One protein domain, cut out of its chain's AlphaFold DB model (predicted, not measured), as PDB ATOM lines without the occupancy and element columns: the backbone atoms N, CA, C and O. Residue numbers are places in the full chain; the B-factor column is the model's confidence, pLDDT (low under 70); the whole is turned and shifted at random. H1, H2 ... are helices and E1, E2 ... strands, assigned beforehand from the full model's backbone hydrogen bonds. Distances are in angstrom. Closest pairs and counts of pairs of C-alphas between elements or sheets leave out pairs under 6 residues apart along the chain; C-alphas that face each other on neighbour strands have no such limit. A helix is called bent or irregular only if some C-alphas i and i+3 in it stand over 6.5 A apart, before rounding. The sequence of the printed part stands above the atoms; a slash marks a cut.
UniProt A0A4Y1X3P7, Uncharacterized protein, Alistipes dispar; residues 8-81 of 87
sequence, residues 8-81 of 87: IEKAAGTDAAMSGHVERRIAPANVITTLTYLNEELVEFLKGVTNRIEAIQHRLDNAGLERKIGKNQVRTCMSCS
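This is residues 8 to 81 of the 87 residues of an uncharacterized protein of Alistipes dispar (UniProt A0A4Y1X3P7). This is a loose, open loop of chain whose two ends come together as a small two-stranded ribbon, E1 beside E2, with H1 nearest the middle and H2 far out at one end of the long axis. Residues 61 to 67 stick out at the other end. The printed part has 74 residues, with E1, H1, H2, H3 and E2 along the chain; the sheet is antiparallel, order E1 - E2. The class is mixed, helices and strands, with 35 residues, under half, in named elements. The whole is loose, with a radius of gyration of the C-alphas of 14.4 A, and spans 46 by 28 by 19 A.

Begin at E1, residues 8 to 12, and E2, residues 74 to 80: these antiparallel neighbours stand at 148 degrees, with N 9 and O 78 within hydrogen-bond range at 2.8 A, and N 78 and O 9 at 2.9 A. H3, residues 52 to 61, comes nearest E2 at the C-alphas of Ile 56 and Arg 75, 7.5 A apart. H1, residues 16 to 22, only just touches H3, with 3 pairs of C-alphas within 8 A, the closest being Ser 19 and Arg 52 at 6.7 A. Their tilt is steep, 56 degrees, opposite ways. H2, residues 33 to 38, is apart from H1, H3 and both strands. Every O i to N i+4 pair is within range in H1 and H3; in H2 0 of 2 are, beside 2 of 3 O i to N i+3 pairs.

Find C-alpha 8 at (-44.043, 12.937, -8.590); from there E1 runs 12.4 A. H1 spans 10.0 A and H2 10.3 A; H2 is irregular, C-alphas 34 and 37 being 7.3 A apart. H3 runs 14.3 A from C-alpha 52 at (-41.190, 3.344, -22.699). E2 runs 16.7 A to C-alpha 80 at (-49.479, 9.317, -9.753).

The two C-alphas farthest apart are those of Thr 34 and Glu 66, 46.6 A. The links H2 to H3 and H3 to E2 are long; residues 27 to 32 and 61 to 67 stand free. The printed part has no cut. Look for low model confidence, pLDDT under 70, at residues 12, 14 and 80 to 81.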
ATOM      1  N   ILE A   8     -45.081  13.360  -7.642       87.88
ATOM      2  CA  ILE A   8     -44.043  12.937  -8.590       87.88
ATOM      3  C   ILE A   8     -43.076  11.970  -7.905       87.88
ATOM      4  O   ILE A   8     -42.386  12.336  -6.955       87.88
ATOM      5  N   GLU A   9     -42.967  10.762  -8.447       86.62
ATOM      6  CA  GLU A   9     -42.034   9.731  -8.008       86.62
ATOM      7  C   GLU A   9     -40.809   9.659  -8.922       86.62
ATOM      8  O   GLU A   9     -40.907   9.704 -10.150       86.62
ATOM      9  N   LYS A  10     -39.627   9.548  -8.307       86.00
ATOM     10  CA  LYS A  10     -38.349   9.429  -9.016       86.00
ATOM     11  C   LYS A  10     -38.087   7.962  -9.335       86.00
ATOM     12  O   LYS A  10     -37.884   7.168  -8.418       86.00
ATOM     13  N   ALA A  11     -37.964   7.619 -10.613       80.25
ATOM     14  CA  ALA A  11     -37.467   6.308 -11.012       80.25
ATOM     15  C   ALA A  11     -35.928   6.313 -10.968       80.25
ATOM     16  O   ALA A  11     -35.247   6.602 -11.959       80.25
ATOM     17  N   ALA A  12     -35.364   6.070  -9.781       69.44
ATOM     18  CA  ALA A  12     -33.924   5.900  -9.612       69.44
ATOM     19  C   ALA A  12     -33.508   4.493 -10.076       69.44
ATOM     20  O   ALA A  12     -33.998   3.491  -9.560       69.44
ATOM     21  N   GLY A  13     -32.593   4.411 -11.045       71.12
ATOM     22  CA  GLY A  13     -32.161   3.131 -11.612       71.12
ATOM     23  C   GLY A  13     -33.110   2.612 -12.698       71.12
ATOM     24  O   GLY A  13     -33.207   3.221 -13.765       71.12
ATOM     25  N   THR A  14     -33.751   1.464 -12.461       67.81
ATOM     26  CA  THR A  14     -34.521   0.724 -13.478       67.81
ATOM     27  C   THR A  14     -36.026   0.957 -13.326       67.81
ATOM     28  O   THR A  14     -36.613   0.561 -12.325       67.81
ATOM     29  N   ASP A  15     -36.676   1.517 -14.349       76.38
ATOM     30  CA  ASP A  15     -38.126   1.805 -14.369       76.38
ATOM     31  C   ASP A  15     -38.988   0.614 -14.853       76.38
ATOM     32  O   ASP A  15     -40.112   0.780 -15.323       76.38
ATOM     33  N   ALA A  16     -38.454  -0.611 -14.793       79.06
ATOM     34  CA  ALA A  16     -39.067  -1.779 -15.430       79.06
ATOM     35  C   ALA A  16     -40.400  -2.195 -14.790       79.06
ATOM     36  O   ALA A  16     -41.351  -2.496 -15.507       79.06
ATOM     37  N   ALA A  17     -40.490  -2.181 -13.457       79.31
ATOM     38  CA  ALA A  17     -41.711  -2.568 -12.750       79.31
ATOM     39  C   ALA A  17     -42.860  -1.583 -13.023       79.31
ATOM     40  O   ALA A  17     -43.953  -1.996 -13.403       79.31
ATOM     41  N   MET A  18     -42.596  -0.278 -12.908       80.25
ATOM     42  CA  MET A  18     -43.592   0.760 -13.185       80.25
ATOM     43  C   MET A  18     -43.983   0.808 -14.660       80.25
ATOM     44  O   MET A  18     -45.169   0.912 -14.964       80.25
ATOM     45  N   SER A  19     -43.024   0.650 -15.578       81.81
ATOM     46  CA  SER A  19     -43.334   0.507 -17.007       81.81
ATOM     47  C   SER A  19     -44.226  -0.711 -17.260       81.81
ATOM     48  O   SER A  19     -45.227  -0.595 -17.956       81.81
ATOM     49  N   GLY A  20     -43.954  -1.849 -16.612       82.19
ATOM     50  CA  GLY A  20     -44.810  -3.035 -16.686       82.19
ATOM     51  C   GLY A  20     -46.222  -2.824 -16.126       82.19
ATOM     52  O   GLY A  20     -47.172  -3.405 -16.651       82.19
ATOM     53  N   HIS A  21     -46.391  -1.983 -15.103       83.00
ATOM     54  CA  HIS A  21     -47.711  -1.605 -14.592       83.00
ATOM     55  C   HIS A  21     -48.483  -0.693 -15.554       83.00
ATOM     56  O   HIS A  21     -49.673  -0.928 -15.771       83.00
ATOM     57  N   VAL A  22     -47.825   0.313 -16.143       83.06
ATOM     58  CA  VAL A  22     -48.442   1.235 -17.118       83.06
ATOM     59  C   VAL A  22     -48.842   0.487 -18.387       83.06
ATOM     60  O   VAL A  22     -49.989   0.571 -18.811       83.06
ATOM     61  N   GLU A  23     -47.936  -0.334 -18.921       83.44
ATOM     62  CA  GLU A  23     -48.149  -1.172 -20.111       83.44
ATOM     63  C   GLU A  23     -49.052  -2.394 -19.824       83.44
ATOM     64  O   GLU A  23     -49.226  -3.260 -20.679       83.44
ATOM     65  N   ARG A  24     -49.602  -2.510 -18.603       84.31
ATOM     66  CA  ARG A  24     -50.473  -3.608 -18.139       84.31
ATOM     67  C   ARG A  24     -49.895  -5.021 -18.319       84.31
ATOM     68  O   ARG A  24     -50.642  -5.995 -18.282       84.31
ATOM     69  N   ARG A  25     -48.568  -5.162 -18.404       83.19
ATOM     70  CA  ARG A  25     -47.870  -6.460 -18.306       83.19
ATOM     71  C   ARG A  25     -47.929  -7.042 -16.893       83.19
ATOM     72  O   ARG A  25     -47.867  -8.256 -16.732       83.19
ATOM     73  N   ILE A  26     -48.052  -6.184 -15.879       81.44
ATOM     74  CA  ILE A  26     -48.235  -6.568 -14.475       81.44
ATOM     75  C   ILE A  26     -49.603  -6.055 -14.017       81.44
ATOM     76  O   ILE A  26     -49.794  -4.848 -13.841       81.44
ATOM     77  N   ALA A  27     -50.556  -6.966 -13.821       78.31
ATOM     78  CA  ALA A  27     -51.913  -6.643 -13.387       78.31
ATOM     79  C   ALA A  27     -52.050  -6.789 -11.857       78.31
ATOM     80  O   ALA A  27     -52.023  -7.913 -11.353       78.31
ATOM     81  N   PRO A  28     -52.183  -5.687 -11.093       78.38
ATOM     82  CA  PRO A  28     -52.494  -5.777  -9.672       78.38
ATOM     83  C   PRO A  28     -53.930  -6.271  -9.440       78.38
ATOM     84  O   PRO A  28     -54.792  -6.169 -10.311       78.38
ATOM     85  N   ALA A  29     -54.194  -6.788  -8.237       84.19
ATOM     86  CA  ALA A  29     -55.463  -7.438  -7.891       84.19
ATOM     87  C   ALA A  29     -56.701  -6.525  -7.990       84.19
ATOM     88  O   ALA A  29     -57.820  -7.015  -8.080       84.19
ATOM     89  N   ASN A  30     -56.512  -5.205  -7.974       84.81
ATOM     90  CA  ASN A  30     -57.577  -4.203  -8.048       84.81
ATOM     91  C   ASN A  30     -57.882  -3.717  -9.478       84.81
ATOM     92  O   ASN A  30     -58.646  -2.766  -9.643       84.81
ATOM     93  N   VAL A  31     -57.285  -4.313 -10.515       84.19
ATOM     94  CA  VAL A  31     -57.571  -3.936 -11.907       84.19
ATOM     95  C   VAL A  31     -58.862  -4.583 -12.384       84.19
ATOM     96  O   VAL A  31     -58.995  -5.804 -12.395       84.19
ATOM     97  N   ILE A  32     -59.773  -3.758 -12.893       88.75
ATOM     98  CA  ILE A  32     -60.918  -4.228 -13.670       88.75
ATOM     99  C   ILE A  32     -60.444  -4.427 -15.113       88.75
ATOM    100  O   ILE A  32     -60.345  -3.481 -15.895       88.75
ATOM    101  N   THR A  33     -60.104  -5.667 -15.462       87.44
ATOM    102  CA  THR A  33     -59.498  -6.016 -16.759       87.44
ATOM    103  C   THR A  33     -60.406  -5.721 -17.948       87.44
ATOM    104  O   THR A  33     -59.910  -5.447 -19.034       87.44
ATOM    105  N   THR A  34     -61.724  -5.703 -17.748       90.44
ATOM    106  CA  THR A  34     -62.700  -5.361 -18.792       90.44
ATOM    107  C   THR A  34     -62.700  -3.881 -19.167       90.44
ATOM    108  O   THR A  34     -63.294  -3.538 -20.179       90.44
ATOM    109  N   LEU A  35     -62.047  -3.009 -18.389       90.25
ATOM    110  CA  LEU A  35     -61.985  -1.562 -18.632       90.25
ATOM    111  C   LEU A  35     -60.624  -1.093 -19.165       90.25
ATOM    112  O   LEU A  35     -60.440   0.095 -19.404       90.25
ATOM    113  N   THR A  36     -59.656  -1.991 -19.375       87.25
ATOM    114  CA  THR A  36     -58.310  -1.600 -19.836       87.25
ATOM    115  C   THR A  36     -58.298  -0.990 -21.235       87.25
ATOM    116  O   THR A  36     -57.369  -0.247 -21.541       87.25
ATOM    117  N   TYR A  37     -59.330  -1.249 -22.045       89.06
ATOM    118  CA  TYR A  37     -59.517  -0.640 -23.366       89.06
ATOM    119  C   TYR A  37     -59.742   0.880 -23.314       89.06
ATOM    120  O   TYR A  37     -59.612   1.535 -24.339       89.06
ATOM    121  N   LEU A  38     -60.084   1.431 -22.142       90.69
ATOM    122  CA  LEU A  38     -60.239   2.872 -21.925       90.69
ATOM    123  C   LEU A  38     -58.907   3.584 -21.646       90.69
ATOM    124  O   LEU A  38     -58.887   4.808 -21.562       90.69
ATOM    125  N   ASN A  39     -57.809   2.850 -21.434       88.69
ATOM    126  CA  ASN A  39     -56.506   3.484 -21.250       88.69
ATOM    127  C   ASN A  39     -56.038   4.071 -22.589       88.69
ATOM    128  O   ASN A  39     -56.042   3.374 -23.601       88.69
ATOM    129  N   GLU A  40     -55.570   5.317 -22.570       89.19
ATOM    130  CA  GLU A  40     -55.047   6.008 -23.748       89.19
ATOM    131  C   GLU A  40     -53.555   6.318 -23.584       89.19
ATOM    132  O   GLU A  40     -53.103   6.764 -22.524       89.19
ATOM    133  N   GLU A  41     -52.784   6.113 -24.652       86.75
ATOM    134  CA  GLU A  41     -51.411   6.602 -24.752       86.75
ATOM    135  C   GLU A  41     -51.420   7.997 -25.382       86.75
ATOM    136  O   GLU A  41     -51.761   8.170 -26.548       86.75
ATOM    137  N   LEU A  42     -51.036   9.010 -24.605       88.25
ATOM    138  CA  LEU A  42     -51.056  10.412 -25.050       88.25
ATOM    139  C   LEU A  42     -49.790  10.838 -25.807       88.25
ATOM    140  O   LEU A  42     -49.690  11.976 -26.263       88.25
ATOM    141  N   VAL A  43     -48.782   9.968 -25.874       86.94
ATOM    142  CA  VAL A  43     -47.475  10.266 -26.465       86.94
ATOM    143  C   VAL A  43     -47.059   9.102 -27.345       86.94
ATOM    144  O   VAL A  43     -46.918   7.985 -26.860       86.94
ATOM    145  N   GLU A  44     -46.788   9.391 -28.612       88.19
ATOM    146  CA  GLU A  44     -46.280   8.399 -29.555       88.19
ATOM    147  C   GLU A  44     -44.787   8.116 -29.331       88.19
ATOM    148  O   GLU A  44     -43.983   9.003 -29.006       88.19
ATOM    149  N   PHE A  45     -44.399   6.858 -29.539       88.06
ATOM    150  CA  PHE A  45     -42.994   6.470 -29.589       88.06
ATOM    151  C   PHE A  45     -42.372   6.795 -30.949       88.06
ATOM    152  O   PHE A  45     -43.041   6.849 -31.979       88.06
ATOM    153  N   LEU A  46     -41.051   7.005 -30.959       85.81
ATOM    154  CA  LEU A  46     -40.314   7.165 -32.211       85.81
ATOM    155  C   LEU A  46     -40.370   5.874 -33.041       85.81
ATOM    156  O   LEU A  46     -40.499   4.770 -32.513       85.81
ATOM    157  N   LYS A  47     -40.209   6.002 -34.360       85.62
ATOM    158  CA  LYS A  47     -40.199   4.855 -35.272       85.62
ATOM    159  C   LYS A  47     -39.132   3.832 -34.856       85.62
ATOM    160  O   LYS A  47     -37.952   4.160 -34.797       85.62
ATOM    161  N   GLY A  48     -39.556   2.590 -34.627       85.38
ATOM    162  CA  GLY A  48     -38.676   1.490 -34.213       85.38
ATOM    163  C   GLY A  48     -38.463   1.373 -32.700       85.38
ATOM    164  O   GLY A  48     -37.776   0.453 -32.272       85.38
ATOM    165  N   VAL A  49     -39.065   2.259 -31.904       89.06
ATOM    166  CA  VAL A  49     -39.111   2.172 -30.441       89.06
ATOM    167  C   VAL A  49     -40.432   1.529 -30.031       89.06
ATOM    168  O   VAL A  49     -41.497   1.988 -30.441       89.06
ATOM    169  N   THR A  50     -40.368   0.462 -29.236       85.75
ATOM    170  CA  THR A  50     -41.543  -0.380 -28.941       85.75
ATOM    171  C   THR A  50     -42.101  -0.198 -27.535       85.75
ATOM    172  O   THR A  50     -43.214  -0.634 -27.254       85.75
ATOM    173  N   ASN A  51     -41.323   0.403 -26.637       85.88
ATOM    174  CA  ASN A  51     -41.690   0.545 -25.237       85.88
ATOM    175  C   ASN A  51     -41.092   1.806 -24.611       85.88
ATOM    176  O   ASN A  51     -40.197   2.465 -25.159       85.88
ATOM    177  N   ARG A  52     -41.571   2.122 -23.408       86.81
ATOM    178  CA  ARG A  52     -41.190   3.344 -22.699       86.81
ATOM    179  C   ARG A  52     -39.713   3.372 -22.293       86.81
ATOM    180  O   ARG A  52     -39.100   4.439 -22.308       86.81
ATOM    181  N   ILE A  53     -39.131   2.222 -21.956       86.88
ATOM    182  CA  ILE A  53     -37.722   2.115 -21.540       86.88
ATOM    183  C   ILE A  53     -36.799   2.459 -22.714       86.88
ATOM    184  O   ILE A  53     -35.888   3.276 -22.562       86.88
ATOM    185  N   GLU A  54     -37.070   1.893 -23.890       89.06
ATOM    186  CA  GLU A  54     -36.362   2.204 -25.134       89.06
ATOM    187  C   GLU A  54     -36.530   3.676 -25.518       89.06
ATOM    188  O   GLU A  54     -35.550   4.325 -25.880       89.06
ATOM    189  N   ALA A  55     -37.733   4.239 -25.368       90.00
ATOM    190  CA  ALA A  55     -37.979   5.653 -25.651       90.00
ATOM    191  C   ALA A  55     -37.146   6.580 -24.753       90.00
ATOM    192  O   ALA A  55     -36.583   7.569 -25.231       90.00
ATOM    193  N   ILE A  56     -37.047   6.264 -23.457       89.38
ATOM    194  CA  ILE A  56     -36.222   7.020 -22.508       89.38
ATOM    195  C   ILE A  56     -34.749   6.905 -22.898       89.38
ATOM    196  O   ILE A  56     -34.074   7.927 -23.005       89.38
ATOM    197  N   GLN A  57     -34.255   5.690 -23.147       88.38
ATOM    198  CA  GLN A  57     -32.850   5.480 -23.496       88.38
ATOM    199  C   GLN A  57     -32.487   6.179 -24.814       88.38
ATOM    200  O   GLN A  57     -31.522   6.933 -24.843       88.38
ATOM    201  N   HIS A  58     -33.323   6.053 -25.850       91.50
ATOM    202  CA  HIS A  58     -33.133   6.743 -27.125       91.50
ATOM    203  C   HIS A  58     -33.045   8.266 -26.948       91.50
ATOM    204  O   HIS A  58     -32.210   8.919 -27.570       91.50
ATOM    205  N   ARG A  59     -33.889   8.864 -26.095       91.75
ATOM    206  CA  ARG A  59     -33.825  10.308 -25.810       91.75
ATOM    207  C   ARG A  59     -32.537  10.688 -25.084       91.75
ATOM    208  O   ARG A  59     -31.965  11.717 -25.417       91.75
ATOM    209  N   LEU A  60     -32.072   9.876 -24.135       91.56
ATOM    210  CA  LEU A  60     -30.816  10.124 -23.419       91.56
ATOM    211  C   LEU A  60     -29.597  10.013 -24.347       91.56
ATOM    212  O   LEU A  60     -28.712  10.863 -24.280       91.56
ATOM    213  N   ASP A  61     -29.580   9.019 -25.237       91.19
ATOM    214  CA  ASP A  61     -28.481   8.797 -26.185       91.19
ATOM    215  C   ASP A  61     -28.378   9.922 -27.226       91.19
ATOM    216  O   ASP A  61     -27.282  10.292 -27.640       91.19
ATOM    217  N   ASN A  62     -29.514  10.519 -27.603       92.75
ATOM    218  CA  ASN A  62     -29.583  11.610 -28.580       92.75
ATOM    219  C   ASN A  62     -29.651  13.013 -27.947       92.75
ATOM    220  O   ASN A  62     -29.777  14.001 -28.667       92.75
ATOM    221  N   ALA A  63     -29.557  13.135 -26.620       93.12
ATOM    222  CA  ALA A  63     -29.635  14.424 -25.920       93.12
ATOM    223  C   ALA A  63     -28.326  15.238 -25.957       93.12
ATOM    224  O   ALA A  63     -28.265  16.312 -25.363       93.12
ATOM    225  N   GLY A  64     -27.271  14.743 -26.619       94.31
ATOM    226  CA  GLY A  64     -25.978  15.437 -26.693       94.31
ATOM    227  C   GLY A  64     -25.242  15.496 -25.351       94.31
ATOM    228  O   GLY A  64     -24.531  16.455 -25.069       94.31
ATOM    229  N   LEU A  65     -25.439  14.493 -24.489       92.44
ATOM    230  CA  LEU A  65     -24.817  14.450 -23.169       92.44
ATOM    231  C   LEU A  65     -23.307  14.201 -23.285       92.44
ATOM    232  O   LEU A  65     -22.871  13.139 -23.720       92.44
ATOM    233  N   GLU A  66     -22.499  15.150 -22.815       93.25
ATOM    234  CA  GLU A  66     -21.031  15.037 -22.833       93.25
ATOM    235  C   GLU A  66     -20.478  14.084 -21.758       93.25
ATOM    236  O   GLU A  66     -19.315  13.678 -21.800       93.25
ATOM    237  N   ARG A  67     -21.291  13.733 -20.754       91.19
ATOM    238  CA  ARG A  67     -20.896  12.888 -19.618       91.19
ATOM    239  C   ARG A  67     -21.850  11.718 -19.436       91.19
ATOM    240  O   ARG A  67     -23.059  11.843 -19.607       91.19
ATOM    241  N   LYS A  68     -21.294  10.585 -19.002       88.56
ATOM    242  CA  LYS A  68     -22.060   9.367 -18.722       88.56
ATOM    243  C   LYS A  68     -23.037   9.574 -17.561       88.56
ATOM    244  O   LYS A  68     -22.653  10.054 -16.495       88.56
ATOM    245  N   ILE A  69     -24.271   9.107 -17.743       87.69
ATOM    246  CA  ILE A  69     -25.298   9.069 -16.697       87.69
ATOM    247  C   ILE A  69     -24.920   8.020 -15.647       87.69
ATOM    248  O   ILE A  69     -24.709   6.841 -15.954       87.69
ATOM    249  N   GLY A  70     -24.837   8.449 -14.389       86.31
ATOM    250  CA  GLY A  70     -24.528   7.568 -13.265       86.31
ATOM    251  C   GLY A  70     -25.657   6.573 -12.980       86.31
ATOM    252  O   GLY A  70     -26.829   6.874 -13.181       86.31
ATOM    253  N   LYS A  71     -25.325   5.394 -12.438       84.00
ATOM    254  CA  LYS A  71     -26.317   4.347 -12.106       84.00
ATOM    255  C   LYS A  71     -27.424   4.803 -11.137       84.00
ATOM    256  O   LYS A  71     -28.529   4.285 -11.201       84.00
ATOM    257  N   ASN A  72     -27.126   5.782 -10.279       85.31
ATOM    258  CA  ASN A  72     -28.051   6.317  -9.274       85.31
ATOM    259  C   ASN A  72     -28.737   7.619  -9.724       85.31
ATOM    260  O   ASN A  72     -29.453   8.233  -8.938       85.31
ATOM    261  N   GLN A  73     -28.485   8.086 -10.951       87.50
ATOM    262  CA  GLN A  73     -29.165   9.266 -11.471       87.50
ATOM    263  C   GLN A  73     -30.582   8.900 -11.916       87.50
ATOM    264  O   GLN A  73     -30.826   7.831 -12.478       87.50
ATOM    265  N   VAL A  74     -31.516   9.806 -11.638       87.19
ATOM    266  CA  VAL A  74     -32.924   9.663 -12.012       87.19
ATOM    267  C   VAL A  74     -33.046   9.848 -13.520       87.19
ATOM    268  O   VAL A  74     -32.621  10.872 -14.049       87.19
ATOM    269  N   ARG A  75     -33.614   8.852 -14.206       86.44
ATOM    270  CA  ARG A  75     -33.778   8.865 -15.672       86.44
ATOM    271  C   ARG A  75     -35.169   9.302 -16.112       86.44
ATOM    272  O   ARG A  75     -35.340   9.786 -17.225       86.44
ATOM    273  N   THR A  76     -36.165   9.112 -15.252       86.56
ATOM    274  CA  THR A  76     -37.544   9.525 -15.497       86.56
ATOM    275  C   THR A  76     -38.253   9.818 -14.178       86.56
ATOM    276  O   THR A  76     -37.850   9.336 -13.116       86.56
ATOM    277  N   CYS A  77     -39.297  10.631 -14.257       84.25
ATOM    278  CA  CYS A  77     -40.179  10.967 -13.153       84.25
ATOM    279  C   CYS A  77     -41.605  10.616 -13.572       84.25
ATOM    280  O   CYS A  77     -41.983  10.854 -14.720       84.25
ATOM    281  N   MET A  78     -42.379  10.062 -12.649       79.75
ATOM    282  CA  MET A  78     -43.753   9.633 -12.892       79.75
ATOM    283  C   MET A  78     -44.697  10.399 -11.994       79.75
ATOM    284  O   MET A  78     -44.401  10.555 -10.815       79.75
ATOM    285  N   SER A  79     -45.828  10.856 -12.528       78.44
ATOM    286  CA  SER A  79     -46.915  11.339 -11.688       78.44
ATOM    287  C   SER A  79     -47.905  10.220 -11.397       78.44
ATOM    288  O   SER A  79     -48.270   9.445 -12.278       78.44
ATOM    289  N   CYS A  80     -48.348  10.143 -10.149       65.50
ATOM    290  CA  CYS A  80     -49.479   9.317  -9.753       65.50
ATOM    291  C   CYS A  80     -50.455  10.209  -8.989       65.50
ATOM    292  O   CYS A  80     -50.031  10.983  -8.129       65.50
ATOM    293  N   SER A  81     -51.747  10.134  -9.309       60.69
ATOM    294  CA  SER A  81     -52.773  10.726  -8.452       60.69
ATOM    295  C   SER A  81     -53.222   9.664  -7.445       60.69
ATOM    296  O   SER A  81     -53.831   8.677  -7.861       60.69
TER     297      SER A  81